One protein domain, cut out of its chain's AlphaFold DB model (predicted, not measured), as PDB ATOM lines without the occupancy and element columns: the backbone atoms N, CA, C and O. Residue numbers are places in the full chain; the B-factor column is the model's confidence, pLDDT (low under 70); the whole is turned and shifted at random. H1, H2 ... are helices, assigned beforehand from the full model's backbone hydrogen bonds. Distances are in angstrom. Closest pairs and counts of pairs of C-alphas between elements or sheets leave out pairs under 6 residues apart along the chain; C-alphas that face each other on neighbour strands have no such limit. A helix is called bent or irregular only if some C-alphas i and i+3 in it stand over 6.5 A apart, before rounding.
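This is residues 4 to 133 of the 186 residues of an uncharacterized protein of Chloroflexi bacterium (UniProt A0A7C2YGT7). Helix H5 forms the core, with H4 packed on it as a hairpin partner and H8 packed along another side, while the short H3 and H6 cap one end of H5. Residues 81 to 94, in the long link from H5 to H6, stick out as an open loop. The printed part has 130 residues with eight named helices, H1 to H8 in order, and no named strand: the class is all helix. It is compact, with a radius of gyration of the C-alphas of 14.5 A and spans of 42 by 31 by 30 A.

H1, residues 4 to 10, begins at C-alpha 4 (88.988, 213.507, 329.680). H2 is residues 19 to 22 and H3 residues 29 to 32. H4, residues 35 to 52, measures 26.0 A, and H5, residues 56 to 71, measures 22.3 A. H6, residues 98 to 103, is only just irregular: C-alphas 98 and 101 are 6.6 A apart. H7 is residues 107 to 112. H8, residues 114 to 131, measures 25.9 A and ends at C-alpha 131 (75.210, 195.913, 317.561).

H5 is the hub, touching four helices. H4 and H5 form a helical hairpin at a steep tilt of 39 degrees, opposite ways; their closest C-alphas, Leu 42 and Ala 63, are 4.7 A apart. H8 touches H5 at a shallow tilt of 19 degrees, opposite ways, closest at C-alphas 58 and 127, 4.0 A. With residues 68 to 71 alone H5 touches H6, closest at C-alphas 69 and 98, 4.5 A; with residues 70 to 71 alone it touches H3, closest at C-alphas 71 and 32, 4.8 A. H1, H2 and H7 touch no helix. Every O i to N i+4 pair is within hydrogen-bond range in H5, H7 and H8, against 2 of 3 in H1, 12 of 14 in H4 and 1 of 2 in H6; H2 and H3 are too short for such a pair.

The C-alphas farthest apart, Gln 85 and Asp 108, are 42.8 A apart. The printed part has no cut. The link from H5 to H6, 26 residues, is long. Residues 73 to 105 have pLDDT under 70.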
ATOM      1  N   PRO A   4      89.431 214.775 329.090       90.25
ATOM      2  CA  PRO A   4      88.988 213.507 329.680       90.25
ATOM      3  C   PRO A   4      87.838 213.688 330.678       90.25
ATOM      4  O   PRO A   4      86.845 212.971 330.622       90.25
ATOM      5  N   ALA A   5      87.912 214.724 331.520       90.00
ATOM      6  CA  ALA A   5      86.863 215.033 332.491       90.00
ATOM      7  C   ALA A   5      85.538 215.459 331.830       90.00
ATOM      8  O   ALA A   5      84.471 215.255 332.406       90.00
ATOM      9  N   LEU A   6      85.586 216.058 330.634       89.56
ATOM     10  CA  LEU A   6      84.390 216.346 329.841       89.56
ATOM     11  C   LEU A   6      83.755 215.051 329.328       89.56
ATOM     12  O   LEU A   6      82.564 214.833 329.536       89.56
ATOM     13  N   LEU A   7      84.546 214.184 328.691       90.75
ATOM     14  CA  LEU A   7      84.048 212.936 328.112       90.75
ATOM     15  C   LEU A   7      83.512 211.975 329.180       90.75
ATOM     16  O   LEU A   7      82.441 211.411 328.985       90.75
ATOM     17  N   GLU A   8      84.171 211.866 330.336       91.62
ATOM     18  CA  GLU A   8      83.686 211.074 331.480       91.62
ATOM     19  C   GLU A   8      82.306 211.517 331.984       91.62
ATOM     20  O   GLU A   8      81.556 210.711 332.533       91.62
ATOM     21  N   ARG A   9      81.956 212.798 331.819       90.50
ATOM     22  CA  ARG A   9      80.643 213.328 332.217       90.50
ATOM     23  C   ARG A   9      79.565 213.125 331.161       90.50
ATOM     24  O   ARG A   9      78.389 213.133 331.512       90.50
ATOM     25  N   LEU A  10      79.948 213.014 329.893       88.94
ATOM     26  CA  LEU A  10      79.020 212.949 328.764       88.94
ATOM     27  C   LEU A  10      78.762 211.530 328.278       88.94
ATOM     28  O   LEU A  10      77.687 211.249 327.752       88.94
ATOM     29  N   LEU A  11      79.756 210.655 328.408       93.00
ATOM     30  CA  LEU A  11      79.742 209.341 327.797       93.00
ATOM     31  C   LEU A  11      79.509 208.248 328.841       93.00
ATOM     32  O   LEU A  11      79.994 208.336 329.968       93.00
ATOM     33  N   PRO A  12      78.804 207.169 328.470       92.12
ATOM     34  CA  PRO A  12      78.487 206.080 329.388       92.12
ATOM     35  C   PRO A  12      79.660 205.107 329.612       92.12
ATOM     36  O   PRO A  12      79.488 204.073 330.259       92.12
ATOM     37  N   PHE A  13      80.834 205.394 329.051       92.88
ATOM     38  CA  PHE A  13      82.041 204.577 329.134       92.88
ATOM     39  C   PHE A  13      83.294 205.457 329.013       92.88
ATOM     40  O   PHE A  13      83.217 206.554 328.453       92.88
ATOM     41  N   PRO A  14      84.451 204.993 329.522       90.94
ATOM     42  CA  PRO A  14      85.704 205.725 329.381       90.94
ATOM     43  C   PRO A  14      86.161 205.765 327.921       90.94
ATOM     44  O   PRO A  14      86.038 204.778 327.193       90.94
ATOM     45  N   VAL A  15      86.730 206.900 327.522       92.81
ATOM     46  CA  VAL A  15      87.313 207.130 326.199       92.81
ATOM     47  C   VAL A  15      88.753 207.592 326.378       92.81
ATOM     48  O   VAL A  15      89.025 208.458 327.207       92.81
ATOM     49  N   HIS A  16      89.664 206.998 325.611       91.00
ATOM     50  CA  HIS A  16      91.088 207.325 325.632       91.00
ATOM     51  C   HIS A  16      91.426 208.158 324.406       91.00
ATOM     52  O   HIS A  16      91.203 207.711 323.284       91.00
ATOM     53  N   LEU A  17      91.941 209.364 324.621       89.94
ATOM     54  CA  LEU A  17      92.298 210.277 323.542       89.94
ATOM     55  C   LEU A  17      93.817 210.265 323.321       89.94
ATOM     56  O   LEU A  17      94.573 209.881 324.215       89.94
ATOM     57  N   PRO A  18      94.297 210.720 322.153       90.00
ATOM     58  CA  PRO A  18      95.710 211.027 321.967       90.00
ATOM     59  C   PRO A  18      96.218 212.005 323.041       90.00
ATOM     60  O   PRO A  18      95.519 212.958 323.392       90.00
ATOM     61  N   GLU A  19      97.446 211.806 323.532       89.94
ATOM     62  CA  GLU A  19      98.041 212.582 324.643       89.94
ATOM     63  C   GLU A  19      97.988 214.103 324.402       89.94
ATOM     64  O   GLU A  19      97.703 214.890 325.307       89.94
ATOM     65  N   GLU A  20      98.194 214.523 323.154       88.81
ATOM     66  CA  GLU A  20      98.112 215.919 322.714       88.81
ATOM     67  C   GLU A  20      96.719 216.543 322.895       88.81
ATOM     68  O   GLU A  20      96.613 217.730 323.209       88.81
ATOM     69  N   ILE A  21      95.658 215.742 322.776       88.31
ATOM     70  CA  ILE A  21      94.270 216.168 322.973       88.31
ATOM     71  C   ILE A  21      93.881 216.084 324.449       88.31
ATOM     72  O   ILE A  21      93.200 216.975 324.959       88.31
ATOM     73  N   GLU A  22      94.348 215.063 325.173       89.12
ATOM     74  CA  GLU A  22      94.138 214.956 326.624       89.12
ATOM     75  C   GLU A  22      94.719 216.159 327.378       89.12
ATOM     76  O   GLU A  22      94.148 216.634 328.368       89.12
ATOM     77  N   ALA A  23      95.843 216.685 326.886       88.06
ATOM     78  CA  ALA A  23      96.521 217.833 327.463       88.06
ATOM     79  C   ALA A  23      95.763 219.161 327.281       88.06
ATOM     80  O   ALA A  23      96.034 220.099 328.046       88.06
ATOM     81  N   LEU A  24      94.807 219.256 326.345       87.44
ATOM     82  CA  LEU A  24      94.063 220.489 326.068       87.44
ATOM     83  C   LEU A  24      93.319 220.981 327.316       87.44
ATOM     84  O   LEU A  24      92.640 220.227 328.020       87.44
ATOM     85  N   ASP A  25      93.470 222.271 327.613       88.19
ATOM     86  CA  ASP A  25      92.658 222.953 328.615       88.19
ATOM     87  C   ASP A  25      91.621 223.821 327.915       88.19
ATOM     88  O   ASP A  25      91.962 224.761 327.204       88.19
ATOM     89  N   LEU A  26      90.356 223.475 328.119       86.62
ATOM     90  CA  LEU A  26      89.222 224.102 327.463       86.62
ATOM     91  C   LEU A  26      88.619 225.147 328.402       86.62
ATOM     92  O   LEU A  26      88.015 224.806 329.429       86.62
ATOM     93  N   ALA A  27      88.781 226.420 328.074       85.81
ATOM     94  CA  ALA A  27      88.187 227.528 328.807       85.81
ATOM     95  C   ALA A  27      86.675 227.632 328.547       85.81
ATOM     96  O   ALA A  27      85.925 227.976 329.459       85.81
ATOM     97  N   SER A  28      86.223 227.281 327.342       82.75
ATOM     98  CA  SER A  28      84.823 227.355 326.914       82.75
ATOM     99  C   SER A  28      84.468 226.267 325.890       82.75
ATOM    100  O   SER A  28      85.369 225.708 325.263       82.75
ATOM    101  N   PRO A  29      83.171 225.982 325.659       80.75
ATOM    102  CA  PRO A  29      82.742 225.089 324.578       80.75
ATOM    103  C   PRO A  29      83.245 225.493 323.183       80.75
ATOM    104  O   PRO A  29      83.479 224.627 322.347       80.75
ATOM    105  N   GLY A  30      83.489 226.788 322.941       77.69
ATOM    106  CA  GLY A  30      84.046 227.278 321.676       77.69
ATOM    107  C   GLY A  30      85.451 226.749 321.355       77.69
ATOM    108  O   GLY A  30      85.817 226.687 320.184       77.69
ATOM    109  N   ASP A  31      86.209 226.300 322.362       83.81
ATOM    110  CA  ASP A  31      87.550 225.727 322.174       83.81
ATOM    111  C   ASP A  31      87.515 224.345 321.498       83.81
ATOM    112  O   ASP A  31      88.550 223.843 321.066       83.81
ATOM    113  N   LEU A  32      86.332 223.725 321.390       81.19
ATOM    114  CA  LEU A  32      86.138 222.446 320.705       81.19
ATOM    115  C   LEU A  32      85.957 222.574 319.187       81.19
ATOM    116  O   LEU A  32      85.893 221.559 318.497       81.19
ATOM    117  N   SER A  33      85.835 223.793 318.657       80.69
ATOM    118  CA  SER A  33      85.516 224.035 317.247       80.69
ATOM    119  C   SER A  33      86.721 223.819 316.311       80.69
ATOM    120  O   SER A  33      87.106 224.728 315.572       80.69
ATOM    121  N   ASP A  34      87.272 222.604 316.274       80.56
ATOM    122  CA  ASP A  34      88.382 222.180 315.405       80.56
ATOM    123  C   ASP A  34      88.040 220.860 314.676       80.56
ATOM    124  O   ASP A  34      87.652 219.887 315.330       80.56
ATOM    125  N   PRO A  35      88.189 220.782 313.337       77.56
ATOM    126  CA  PRO A  35      87.948 219.545 312.594       77.56
ATOM    127  C   PRO A  35      88.867 218.380 313.007       77.56
ATOM    128  O   PRO A  35      88.397 217.247 313.054       77.56
ATOM    129  N   HIS A  36      90.134 218.624 313.367       84.25
ATOM    130  CA  HIS A  36      91.048 217.550 313.798       84.25
ATOM    131  C   HIS A  36      90.612 216.952 315.134       84.25
ATOM    132  O   HIS A  36      90.724 215.751 315.374       84.25
ATOM    133  N   LEU A  37      90.076 217.802 316.009       86.81
ATOM    134  CA  LEU A  37      89.530 217.367 317.281       86.81
ATOM    135  C   LEU A  37      88.269 216.520 317.086       86.81
ATOM    136  O   LEU A  37      88.066 215.549 317.809       86.81
ATOM    137  N   ALA A  38      87.443 216.857 316.093       84.56
ATOM    138  CA  ALA A  38      86.260 216.078 315.751       84.56
ATOM    139  C   ALA A  38      86.631 214.662 315.281       84.56
ATOM    140  O   ALA A  38      86.041 213.689 315.750       84.56
ATOM    141  N   GLU A  39      87.637 214.536 314.413       85.19
ATOM    142  CA  GLU A  39      88.142 213.239 313.942       85.19
ATOM    143  C   GLU A  39      88.707 212.398 315.092       85.19
ATOM    144  O   GLU A  39      88.336 211.236 315.251       85.19
ATOM    145  N   ALA A  40      89.519 212.994 315.965       91.31
ATOM    146  CA  ALA A  40      90.097 212.263 317.085       91.31
ATOM    147  C   ALA A  40      89.060 211.843 318.143       91.31
ATOM    148  O   ALA A  40      89.161 210.755 318.710       91.31
ATOM    149  N   ILE A  41      88.042 212.673 318.404       90.56
ATOM    150  CA  ILE A  41      86.907 212.290 319.258       90.56
ATOM    151  C   ILE A  41      86.141 211.132 318.615       90.56
ATOM    152  O   ILE A  41      85.781 210.187 319.315       90.56
ATOM    153  N   LEU A  42      85.902 211.175 317.301       89.12
ATOM    154  CA  LEU A  42      85.231 210.092 316.584       89.12
ATOM    155  C   LEU A  42      85.996 208.775 316.740       89.12
ATOM    156  O   LEU A  42      85.403 207.774 317.141       89.12
ATOM    157  N   GLU A  43      87.298 208.758 316.466       90.75
ATOM    158  CA  GLU A  43      88.106 207.538 316.575       90.75
ATOM    159  C   GLU A  43      88.085 206.985 318.005       90.75
ATOM    160  O   GLU A  43      87.741 205.823 318.227       90.75
ATOM    161  N   ALA A  44      88.335 207.845 318.992       94.12
ATOM    162  CA  ALA A  44      88.396 207.451 320.392       94.12
ATOM    163  C   ALA A  44      87.048 206.931 320.929       94.12
ATOM    164  O   ALA A  44      86.995 205.936 321.659       94.12
ATOM    165  N   VAL A  45      85.935 207.580 320.569       93.56
ATOM    166  CA  VAL A  45      84.592 207.141 320.977       93.56
ATOM    167  C   VAL A  45      84.219 205.835 320.286       93.56
ATOM    168  O   VAL A  45      83.613 204.971 320.922       93.56
ATOM    169  N   MET A  46      84.584 205.661 319.015       92.00
ATOM    170  CA  MET A  46      84.340 204.420 318.282       92.00
ATOM    171  C   MET A  46      85.087 203.247 318.932       92.00
ATOM    172  O   MET A  46      84.465 202.225 319.235       92.00
ATOM    173  N   ASP A  47      86.376 203.421 319.226       93.12
ATOM    174  CA  ASP A  47      87.211 202.417 319.892       93.12
ATOM    175  C   ASP A  47      86.705 202.080 321.299       93.12
ATOM    176  O   ASP A  47      86.716 200.915 321.703       93.12
ATOM    177  N   GLY A  48      86.197 203.076 322.033       93.81
ATOM    178  CA  GLY A  48      85.555 202.875 323.332       93.81
ATOM    179  C   GLY A  48      84.195 202.171 323.243       93.81
ATOM    180  O   GLY A  48      83.860 201.369 324.112       93.81
ATOM    181  N   ALA A  49      83.416 202.421 322.188       92.19
ATOM    182  CA  ALA A  49      82.061 201.895 322.019       92.19
ATOM    183  C   ALA A  49      82.026 200.406 321.631       92.19
ATOM    184  O   ALA A  49      81.173 199.656 322.121       92.19
ATOM    185  N   LEU A  50      82.943 199.969 320.762       88.56
ATOM    186  CA  LEU A  50      83.040 198.585 320.281       88.56
ATOM    187  C   LEU A  50      83.079 197.534 321.414       88.56
ATOM    188  O   LEU A  50      82.213 196.653 321.439       88.56
ATOM    189  N   PRO A  51      84.000 197.605 322.400       92.75
ATOM    190  CA  PRO A  51      84.058 196.631 323.493       92.75
ATOM    191  C   PRO A  51      82.835 196.685 324.422       92.75
ATOM    192  O   PRO A  51      82.586 195.733 325.159       92.75
ATOM    193  N   GLN A  52      82.036 197.756 324.366       92.69
ATOM    194  CA  GLN A  52      80.811 197.928 325.157       92.69
ATOM    195  C   GLN A  52      79.557 197.367 324.456       92.69
ATOM    196  O   GLN A  52      78.423 197.502 324.941       92.69
ATOM    197  N   GLY A  53      79.752 196.688 323.322       87.62
ATOM    198  CA  GLY A  53      78.712 195.958 322.605       87.62
ATOM    199  C   GLY A  53      77.979 196.779 321.549       87.62
ATOM    200  O   GLY A  53      76.922 196.346 321.089       87.62
ATOM    201  N   ALA A  54      78.505 197.943 321.158       86.31
ATOM    202  CA  ALA A  54      78.125 198.536 319.884       86.31
ATOM    203  C   ALA A  54      78.751 197.710 318.748       86.31
ATOM    204  O   ALA A  54      79.920 197.335 318.808       86.31
ATOM    205  N   GLY A  55      77.972 197.400 317.711       82.62
ATOM    206  CA  GLY A  55      78.528 196.819 316.485       82.62
ATOM    207  C   GLY A  55      79.319 197.877 315.710       82.62
ATOM    208  O   GLY A  55      79.151 199.061 316.000       82.62
ATOM    209  N   PRO A  56      80.109 197.502 314.686       82.19
ATOM    210  CA  PRO A  56      80.930 198.451 313.924       82.19
ATOM    211  C   PRO A  56      80.154 199.677 313.433       82.19
ATOM    212  O   PRO A  56      80.578 200.811 313.624       82.19
ATOM    213  N   TRP A  57      78.958 199.449 312.887       75.75
ATOM    214  CA  TRP A  57      78.104 200.521 312.382       75.75
ATOM    215  C   TRP A  57      77.507 201.384 313.501       75.75
ATOM    216  O   TRP A  57      77.488 202.607 313.404       75.75
ATOM    217  N   GLY A  58      77.049 200.756 314.590       79.12
ATOM    218  CA  GLY A  58      76.513 201.473 315.749       79.12
ATOM    219  C   GLY A  58      77.574 202.333 316.439       79.12
ATOM    220  O   GLY A  58      77.293 203.474 316.794       79.12
ATOM    221  N   ALA A  59      78.796 201.810 316.574       86.38
ATOM    222  CA  ALA A  59      79.935 202.517 317.150       86.38
ATOM    223  C   ALA A  59      80.317 203.736 316.302       86.38
ATOM    224  O   ALA A  59      80.385 204.841 316.830       86.38
ATOM    225  N   ALA A  60      80.471 203.555 314.988       81.56
ATOM    226  CA  ALA A  60      80.773 204.635 314.054       81.56
ATOM    227  C   ALA A  60      79.709 205.744 314.056       81.56
ATOM    228  O   ALA A  60      80.029 206.934 314.111       81.56
ATOM    229  N   TRP A  61      78.429 205.366 314.027       80.44
ATOM    230  CA  TRP A  61      77.325 206.324 314.054       80.44
ATOM    231  C   TRP A  61      77.273 207.107 315.372       80.44
ATOM    232  O   TRP A  61      77.171 208.334 315.354       80.44
ATOM    233  N   TYR A  62      77.403 206.422 316.513       84.38
ATOM    234  CA  TYR A  62      77.422 207.073 317.824       84.38
ATOM    235  C   TYR A  62      78.612 208.022 317.972       84.38
ATOM    236  O   TYR A  62      78.446 209.165 318.389       84.38
ATOM    237  N   ALA A  63      79.798 207.569 317.572       87.94
ATOM    238  CA  ALA A  63      81.014 208.364 317.605       87.94
ATOM    239  C   ALA A  63      80.916 209.629 316.747       87.94
ATOM    240  O   ALA A  63      81.305 210.703 317.197       87.94
ATOM    241  N   SER A  64      80.315 209.518 315.558       81.50
ATOM    242  CA  SER A  64      80.031 210.678 314.707       81.50
ATOM    243  C   SER A  64      79.138 211.676 315.423       81.50
ATOM    244  O   SER A  64      79.476 212.847 315.504       81.50
ATOM    245  N   LEU A  65      78.023 211.219 315.999       79.94
ATOM    246  CA  LEU A  65      77.109 212.106 316.716       79.94
ATOM    247  C   LEU A  65      77.790 212.829 317.874       79.94
ATOM    248  O   LEU A  65      77.575 214.025 318.039       79.94
ATOM    249  N   VAL A  66      78.608 212.126 318.658       86.50
ATOM    250  CA  VAL A  66      79.359 212.726 319.767       86.50
ATOM    251  C   VAL A  66      80.351 213.770 319.251       86.50
ATOM    252  O   VAL A  66      80.362 214.892 319.754       86.50
ATOM    253  N   ALA A  67      81.143 213.433 318.232       85.56
ATOM    254  CA  ALA A  67      82.114 214.346 317.635       85.56
ATOM    255  C   ALA A  67      81.447 215.600 317.049       85.56
ATOM    256  O   ALA A  67      81.862 216.717 317.363       85.56
ATOM    257  N   GLU A  68      80.376 215.440 316.267       79.31
ATOM    258  CA  GLU A  68      79.630 216.561 315.687       79.31
ATOM    259  C   GLU A  68      78.967 217.416 316.770       79.31
ATOM    260  O   GLU A  68      79.007 218.644 316.711       79.31
ATOM    261  N   ALA A  69      78.361 216.784 317.775       77.94
ATOM    262  CA  ALA A  69      77.680 217.498 318.842       77.94
ATOM    263  C   ALA A  69      78.639 218.319 319.707       77.94
ATOM    264  O   ALA A  69      78.243 219.375 320.190       77.94
ATOM    265  N   LEU A  70      79.875 217.854 319.902       81.31
ATOM    266  CA  LEU A  70      80.871 218.545 320.717       81.31
ATOM    267  C   LEU A  70      81.595 219.654 319.966       81.31
ATOM    268  O   LEU A  70      81.808 220.727 320.521       81.31
ATOM    269  N   THR A  71      81.968 219.401 318.718       78.81
ATOM    270  CA  THR A  71      82.863 220.292 317.971       78.81
ATOM    271  C   THR A  71      82.126 221.217 317.010       78.81
ATOM    272  O   THR A  71      82.691 222.199 316.536       78.81
ATOM    273  N   GLY A  72      80.877 220.898 316.667       71.19
ATOM    274  CA  GLY A  72      80.148 221.576 315.602       71.19
ATOM    275  C   GLY A  72      80.634 221.240 314.186       71.19
ATOM    276  O   GLY A  72      80.098 221.782 313.217       71.19
ATOM    277  N   TRP A  73      81.623 220.355 314.040       68.69
ATOM    278  CA  TRP A  73      82.161 219.935 312.750       68.69
ATOM    279  C   TRP A  73      81.533 218.625 312.310       68.69
ATOM    280  O   TRP A  73      81.524 217.658 313.064       68.69
ATOM    281  N   SER A  74      81.024 218.585 311.075       68.38
ATOM    282  CA  SER A  74      80.537 217.329 310.511       68.38
ATOM    283  C   SER A  74      81.713 216.413 310.209       68.38
ATOM    284  O   SER A  74      82.656 216.819 309.529       68.38
ATOM    285  N   VAL A  75      81.628 215.173 310.676       64.31
ATOM    286  CA  VAL A  75      82.629 214.137 310.434       64.31
ATOM    287  C   VAL A  75      82.014 213.053 309.563       64.31
ATOM    288  O   VAL A  75      80.880 212.621 309.775       64.31
ATOM    289  N   SER A  76      82.737 212.642 308.524       58.25
ATOM    290  CA  SER A  76      82.280 211.578 307.631       58.25
ATOM    291  C   SER A  76      82.959 210.282 308.028       58.25
ATOM    292  O   SER A  76      84.160 210.129 307.830       58.25
ATOM    293  N   VAL A  77      82.190 209.323 308.538       55.19
ATOM    294  CA  VAL A  77      82.669 207.942 308.582       55.19
ATOM    295  C   VAL A  77      82.534 207.417 307.167       55.19
ATOM    296  O   VAL A  77      81.416 207.252 306.678       55.19
ATOM    297  N   VAL A  78      83.653 207.172 306.494       45.53
ATOM    298  CA  VAL A  78      83.640 206.319 305.308       45.53
ATOM    299  C   VAL A  78      83.507 204.890 305.839       45.53
ATOM    300  O   VAL A  78      84.450 204.397 306.463       45.53
ATOM    301  N   PRO A  79      82.345 204.221 305.702       41.03
ATOM    302  CA  PRO A  79      82.267 202.805 306.042       41.03
ATOM    303  C   PRO A  79      83.264 202.020 305.169       41.03
ATOM    304  O   PRO A  79      83.642 202.505 304.100       41.03
ATOM    305  N   PRO A  80      83.684 200.802 305.567       36.69
ATOM    306  CA  PRO A  80      84.477 199.935 304.697       36.69
ATOM    307  C   PRO A  80      83.857 199.894 303.292       36.69
ATOM    308  O   PRO A  80      82.630 199.854 303.173       36.69
ATOM    309  N   ALA A  81      84.703 199.924 302.256       36.34
ATOM    310  CA  ALA A  81      84.389 200.218 300.846       36.34
ATOM    311  C   ALA A  81      83.177 199.485 300.217       36.34
ATOM    312  O   ALA A  81      82.718 199.848 299.139       36.34
ATOM    313  N   GLU A  82      82.623 198.474 300.879       38.97
ATOM    314  CA  GLU A  82      81.438 197.719 300.464       38.97
ATOM    315  C   GLU A  82      80.113 198.506 300.601       38.97
ATOM    316  O   GLU A  82      79.112 198.110 300.010       38.97
ATOM    317  N   VAL A  83      80.085 199.636 301.322       40.12
ATOM    318  CA  VAL A  83      78.853 200.429 301.576       40.12
ATOM    319  C   VAL A  83      78.808 201.750 300.785       40.12
ATOM    320  O   VAL A  83      77.752 202.372 300.648       40.12
ATOM    321  N   GLU A  84      79.933 202.166 300.202       33.00
ATOM    322  CA  GLU A  84      80.116 203.467 299.538       33.00
ATOM    323  C   GLU A  84      79.246 203.632 298.273       33.00
ATOM    324  O   GLU A  84      78.835 204.739 297.925       33.00
ATOM    325  N   GLN A  85      78.880 202.527 297.617       33.97
ATOM    326  CA  GLN A  85      78.137 202.548 296.351       33.97
ATOM    327  C   GLN A  85      76.614 202.729 296.497       33.97
ATOM    328  O   GLN A  85      75.945 202.981 295.497       33.97
ATOM    329  N   ALA A  86      76.054 202.621 297.708       33.38
ATOM    330  CA  ALA A  86      74.600 202.633 297.918       33.38
ATOM    331  C   ALA A  86      74.024 203.977 298.412       33.38
ATOM    332  O   ALA A  86      72.806 204.136 298.424       33.38
ATOM    333  N   TYR A  87      74.855 204.946 298.819       32.06
ATOM    334  CA  TYR A  87      74.384 206.075 299.644       32.06
ATOM    335  C   TYR A  87      74.805 207.480 299.188       32.06
ATOM    336  O   TYR A  87      74.631 208.448 299.929       32.06
ATOM    337  N   SER A  88      75.298 207.641 297.959       25.33
ATOM    338  CA  SER A  88      75.871 208.906 297.476       25.33
ATOM    339  C   SER A  88      74.875 210.036 297.150       25.33
ATOM    340  O   SER A  88      75.318 211.088 296.696       25.33
ATOM    341  N   HIS A  89      73.557 209.884 297.353       27.72
ATOM    342  CA  HIS A  89      72.585 210.796 296.717       27.72
ATOM    343  C   HIS A  89      71.501 211.458 297.584       27.72
ATOM    344  O   HIS A  89      70.634 212.119 297.013       27.72
ATOM    345  N   THR A  90      71.537 211.398 298.922       27.25
ATOM    346  CA  THR A  90      70.309 211.742 299.675       27.25
ATOM    347  C   THR A  90      70.492 212.513 300.989       27.25
ATOM    348  O   THR A  90      69.861 212.133 301.968       27.25
ATOM    349  N   PHE A  91      71.294 213.589 301.097       31.98
ATOM    350  CA  PHE A  91      71.485 214.225 302.424       31.98
ATOM    351  C   PHE A  91      71.481 215.767 302.484       31.98
ATOM    352  O   PHE A  91      72.243 216.431 301.791       31.98
ATOM    353  N   ASP A  92      70.631 216.289 303.389       30.47
ATOM    354  CA  ASP A  92      70.416 217.688 303.826       30.47
ATOM    355  C   ASP A  92      69.954 217.681 305.324       30.47
ATOM    356  O   ASP A  92      69.430 216.649 305.771       30.47
ATOM    357  N   PRO A  93      70.133 218.727 306.169       35.75
ATOM    358  CA  PRO A  93      71.313 218.984 306.991       35.75
ATOM    359  C   PRO A  93      70.889 219.250 308.454       35.75
ATOM    360  O   PRO A  93      71.213 220.297 309.009       35.75
ATOM    361  N   SER A  94      70.041 218.415 309.066       34.59
ATOM    362  CA  SER A  94      69.264 218.923 310.208       34.59
ATOM    363  C   SER A  94      70.077 219.358 311.431       34.59
ATOM    364  O   SER A  94      69.519 220.136 312.187       34.59
ATOM    365  N   GLY A  95      71.354 218.984 311.613       38.62
ATOM    366  CA  GLY A  95      72.318 219.752 312.433       38.62
ATOM    367  C   GLY A  95      71.867 220.145 313.852       38.62
ATOM    368  O   GLY A  95      72.400 221.095 314.424       38.62
ATOM    369  N   ILE A  96      70.855 219.463 314.412       39.53
ATOM    370  CA  ILE A  96      70.076 219.994 315.545       39.53
ATOM    371  C   ILE A  96      70.948 220.058 316.805       39.53
ATOM    372  O   ILE A  96      70.786 220.958 317.627       39.53
ATOM    373  N   PHE A  97      71.917 219.149 316.928       45.16
ATOM    374  CA  PHE A  97      72.852 219.106 318.052       45.16
ATOM    375  C   PHE A  97      74.130 219.917 317.803       45.16
ATOM    376  O   PHE A  97      74.657 220.531 318.727       45.16
ATOM    377  N   THR A  98      74.566 219.997 316.546       45.38
ATOM    378  CA  THR A  98      75.846 220.561 316.093       45.38
ATOM    379  C   THR A  98      75.969 222.064 316.382       45.38
ATOM    380  O   THR A  98      77.045 222.546 316.718       45.38
ATOM    381  N   MET A  99      74.866 222.829 316.329       40.75
ATOM    382  CA  MET A  99      74.907 224.268 316.645       40.75
ATOM    383  C   MET A  99      74.961 224.578 318.145       40.75
ATOM    384  O   MET A  99      75.409 225.657 318.519       40.75
ATOM    385  N   ARG A 100      74.476 223.695 319.026       50.47
ATOM    386  CA  ARG A 100      74.238 224.069 320.431       50.47
ATOM    387  C   ARG A 100      75.525 224.173 321.248       50.47
ATOM    388  O   ARG A 100      75.641 225.117 322.026       50.47
ATOM    389  N   ALA A 101      76.491 223.274 321.043       55.66
ATOM    390  CA  ALA A 101      77.773 223.332 321.749       55.66
ATOM    391  C   ALA A 101      78.599 224.559 321.346       55.66
ATOM    392  O   ALA A 101      79.077 225.273 322.222       55.66
ATOM    393  N   CYS A 102      78.659 224.895 320.052       49.97
ATOM    394  CA  CYS A 102      79.371 226.088 319.573       49.97
ATOM    395  C   CYS A 102      78.738 227.414 320.028       49.97
ATOM    396  O   CYS A 102      79.391 228.455 319.987       49.97
ATOM    397  N   LEU A 103      77.467 227.392 320.439       55.25
ATOM    398  CA  LEU A 103      76.745 228.568 320.929       55.25
ATOM    399  C   LEU A 103      76.735 228.678 322.459       55.25
ATOM    400  O   LEU A 103      76.354 229.729 322.974       55.25
ATOM    401  N   ALA A 104      77.126 227.630 323.191       62.72
ATOM    402  CA  ALA A 104      77.184 227.666 324.647       62.72
ATOM    403  C   ALA A 104      78.435 228.447 325.097       62.72
ATOM    404  O   ALA A 104      79.553 228.004 324.840       62.72
ATOM    405  N   PRO A 105      78.293 229.593 325.791       65.12
ATOM    406  CA  PRO A 105      79.454 230.363 326.235       65.12
ATOM    407  C   PRO A 105      80.182 229.706 327.421       65.12
ATOM    408  O   PRO A 105      81.345 230.014 327.664       65.12
ATOM    409  N   GLU A 106      79.519 228.803 328.156       84.81
ATOM    410  CA  GLU A 106      80.021 228.209 329.401       84.81
ATOM    411  C   GLU A 106      79.706 226.707 329.507       84.81
ATOM    412  O   GLU A 106      78.642 226.239 329.088       84.81
ATOM    413  N   TRP A 107      80.617 225.949 330.128       85.62
ATOM    414  CA  TRP A 107      80.505 224.496 330.301       85.62
ATOM    415  C   TRP A 107      79.335 224.059 331.178       85.62
ATOM    416  O   TRP A 107      78.704 223.047 330.887       85.62
ATOM    417  N   ASP A 108      79.010 224.823 332.221       86.00
ATOM    418  CA  ASP A 108      77.905 224.487 333.120       86.00
ATOM    419  C   ASP A 108      76.551 224.535 332.403       86.00
ATOM    420  O   ASP A 108      75.661 223.747 332.715       86.00
ATOM    421  N   VAL A 109      76.403 225.397 331.391       82.56
ATOM    422  CA  VAL A 109      75.193 225.462 330.556       82.56
ATOM    423  C   VAL A 109      75.062 224.201 329.702       82.56
ATOM    424  O   VAL A 109      73.996 223.594 329.677       82.56
ATOM    425  N   LEU A 110      76.146 223.765 329.054       81.38
ATOM    426  CA  LEU A 110      76.146 222.532 328.261       81.38
ATOM    427  C   LEU A 110      75.875 221.299 329.137       81.38
ATOM    428  O   LEU A 110      75.053 220.454 328.797       81.38
ATOM    429  N   LEU A 111      76.546 221.211 330.289       85.44
ATOM    430  CA  LEU A 111      76.493 220.054 331.187       85.44
ATOM    431  C   LEU A 111      75.233 220.005 332.066       85.44
ATOM    432  O   LEU A 111      75.025 219.012 332.762       85.44
ATOM    433  N   SER A 112      74.406 221.052 332.059       85.50
ATOM    434  CA  SER A 112      73.094 221.075 332.721       85.50
ATOM    435  C   SER A 112      71.918 220.942 331.748       85.50
ATOM    436  O   SER A 112      70.771 220.844 332.190       85.50
ATOM    437  N   ASP A 113      72.174 220.891 330.436       82.69
ATOM    438  CA  ASP A 113      71.130 220.694 329.434       82.69
ATOM    439  C   ASP A 113      70.658 219.232 329.430       82.69
ATOM    440  O   ASP A 113      71.222 218.354 328.775       82.69
ATOM    441  N   ALA A 114      69.585 218.969 330.175       78.56
ATOM    442  CA  ALA A 114      69.003 217.638 330.295       78.56
ATOM    443  C   ALA A 114      68.562 217.046 328.945       78.56
ATOM    444  O   ALA A 114      68.665 215.837 328.758       78.56
ATOM    445  N   ALA A 115      68.104 217.872 327.997       71.81
ATOM    446  CA  ALA A 115      67.677 217.387 326.687       71.81
ATOM    447  C   ALA A 115      68.875 216.936 325.842       71.81
ATOM    448  O   ALA A 115      68.790 215.942 325.125       71.81
ATOM    449  N   PHE A 116      70.001 217.646 325.951       78.50
ATOM    450  CA  PHE A 116      71.255 217.245 325.319       78.50
ATOM    451  C   PHE A 116      71.778 215.918 325.880       78.50
ATOM    452  O   PHE A 116      72.050 214.992 325.116       78.50
ATOM    453  N   LEU A 117      71.861 215.801 327.206       80.88
ATOM    454  CA  LEU A 117      72.352 214.586 327.864       80.88
ATOM    455  C   LEU A 117      71.448 213.379 327.587       80.88
ATOM    456  O   LEU A 117      71.942 212.302 327.260       80.88
ATOM    457  N   GLN A 118      70.126 213.570 327.638       76.75
ATOM    458  CA  GLN A 118      69.165 212.521 327.304       76.75
ATOM    459  C   GLN A 118      69.316 212.058 325.847       76.75
ATOM    460  O   GLN A 118      69.285 210.861 325.579       76.75
ATOM    461  N   ALA A 119      69.525 212.978 324.902       73.50
ATOM    462  CA  ALA A 119      69.723 212.612 323.502       73.50
ATOM    463  C   ALA A 119      70.995 211.775 323.278       73.50
ATOM    464  O   ALA A 119      70.973 210.837 322.479       73.50
ATOM    465  N   LEU A 120      72.089 212.073 323.991       80.50
ATOM    466  CA  LEU A 120      73.308 211.257 323.949       80.50
ATOM    467  C   LEU A 120      73.081 209.854 324.528       80.50
ATOM    468  O   LEU A 120      73.579 208.872 323.975       80.50
ATOM    469  N   GLU A 121      72.312 209.740 325.611       83.19
ATOM    470  CA  GLU A 121      71.962 208.450 326.208       83.19
ATOM    471  C   GLU A 121      71.075 207.610 325.273       83.19
ATOM    472  O   GLU A 121      71.357 206.436 325.027       83.19
ATOM    473  N   GLU A 122      70.039 208.214 324.688       79.38
ATOM    474  CA  GLU A 122      69.162 207.557 323.716       79.38
ATOM    475  C   GLU A 122      69.941 207.097 322.478       79.38
ATOM    476  O   GLU A 122      69.764 205.965 322.016       79.38
ATOM    477  N   ALA A 123      70.856 207.935 321.977       81.19
ATOM    478  CA  ALA A 123      71.744 207.557 320.888       81.19
ATOM    479  C   ALA A 123      72.610 206.349 321.272       81.19
ATOM    480  O   ALA A 123      72.724 205.393 320.507       81.19
ATOM    481  N   TRP A 124      73.154 206.310 322.486       88.19
ATOM    482  CA  TRP A 124      73.935 205.156 322.923       88.19
ATOM    483  C   TRP A 124      73.125 203.849 322.934       88.19
ATOM    484  O   TRP A 124      73.603 202.805 322.478       88.19
ATOM    485  N   VAL A 125      71.878 203.890 323.412       84.75
ATOM    486  CA  VAL A 125      70.989 202.715 323.415       84.75
ATOM    487  C   VAL A 125      70.768 202.190 321.996       84.75
ATOM    488  O   VAL A 125      70.900 200.985 321.761       84.75
ATOM    489  N   VAL A 126      70.511 203.087 321.042       79.88
ATOM    490  CA  VAL A 126      70.348 202.741 319.623       79.88
ATOM    491  C   VAL A 126      71.604 202.062 319.082       79.88
ATOM    492  O   VAL A 126      71.507 200.992 318.484       79.88
ATOM    493  N   ALA A 127      72.784 202.637 319.324       81.69
ATOM    494  CA  ALA A 127      74.053 202.103 318.831       81.69
ATOM    495  C   ALA A 127      74.307 200.660 319.296       81.69
ATOM    496  O   ALA A 127      74.759 199.804 318.528       81.69
ATOM    497  N   ARG A 128      73.956 200.353 320.550       87.75
ATOM    498  CA  ARG A 128      74.038 198.990 321.092       87.75
ATOM    499  C   ARG A 128      72.996 198.058 320.496       87.75
ATOM    500  O   ARG A 128      73.291 196.892 320.251       87.75
ATOM    501  N   ASP A 129      71.774 198.531 320.287       80.88
ATOM    502  CA  ASP A 129      70.721 197.708 319.694       80.88
ATOM    503  C   ASP A 129      70.987 197.401 318.214       80.88
ATOM    504  O   ASP A 129      70.689 196.289 317.768       80.88
ATOM    505  N   MET A 130      71.670 198.295 317.495       76.19
ATOM    506  CA  MET A 130      72.266 197.993 316.189       76.19
ATOM    507  C   MET A 130      73.329 196.894 316.296       76.19
ATOM    508  O   MET A 130      73.311 195.940 315.524       76.19
ATOM    509  N   GLY A 131      74.209 196.959 317.301       78.62
ATOM    510  CA  GLY A 131      75.210 195.913 317.561       78.62
ATOM    511  C   GLY A 131      74.631 194.530 317.856       78.62
ATOM    512  O   GLY A 131      75.231 193.513 317.516       78.62
ATOM    513  N   LYS A 132      73.430 194.477 318.438       83.31
ATOM    514  CA  LYS A 132      72.678 193.233 318.668       83.31
ATOM    515  C   LYS A 132      71.884 192.770 317.440       83.31
ATOM    516  O   LYS A 132      71.183 191.765 317.532       83.31
ATOM    517  N   GLY A 133      71.923 193.519 316.337       79.56
ATOM    518  CA  GLY A 133      71.125 193.273 315.138       79.56
ATOM    519  C   GLY A 133      69.619 193.467 315.338       79.56
ATOM    520  O   GLY A 133      68.843 192.893 314.581       79.56
TER     521      GLY A 133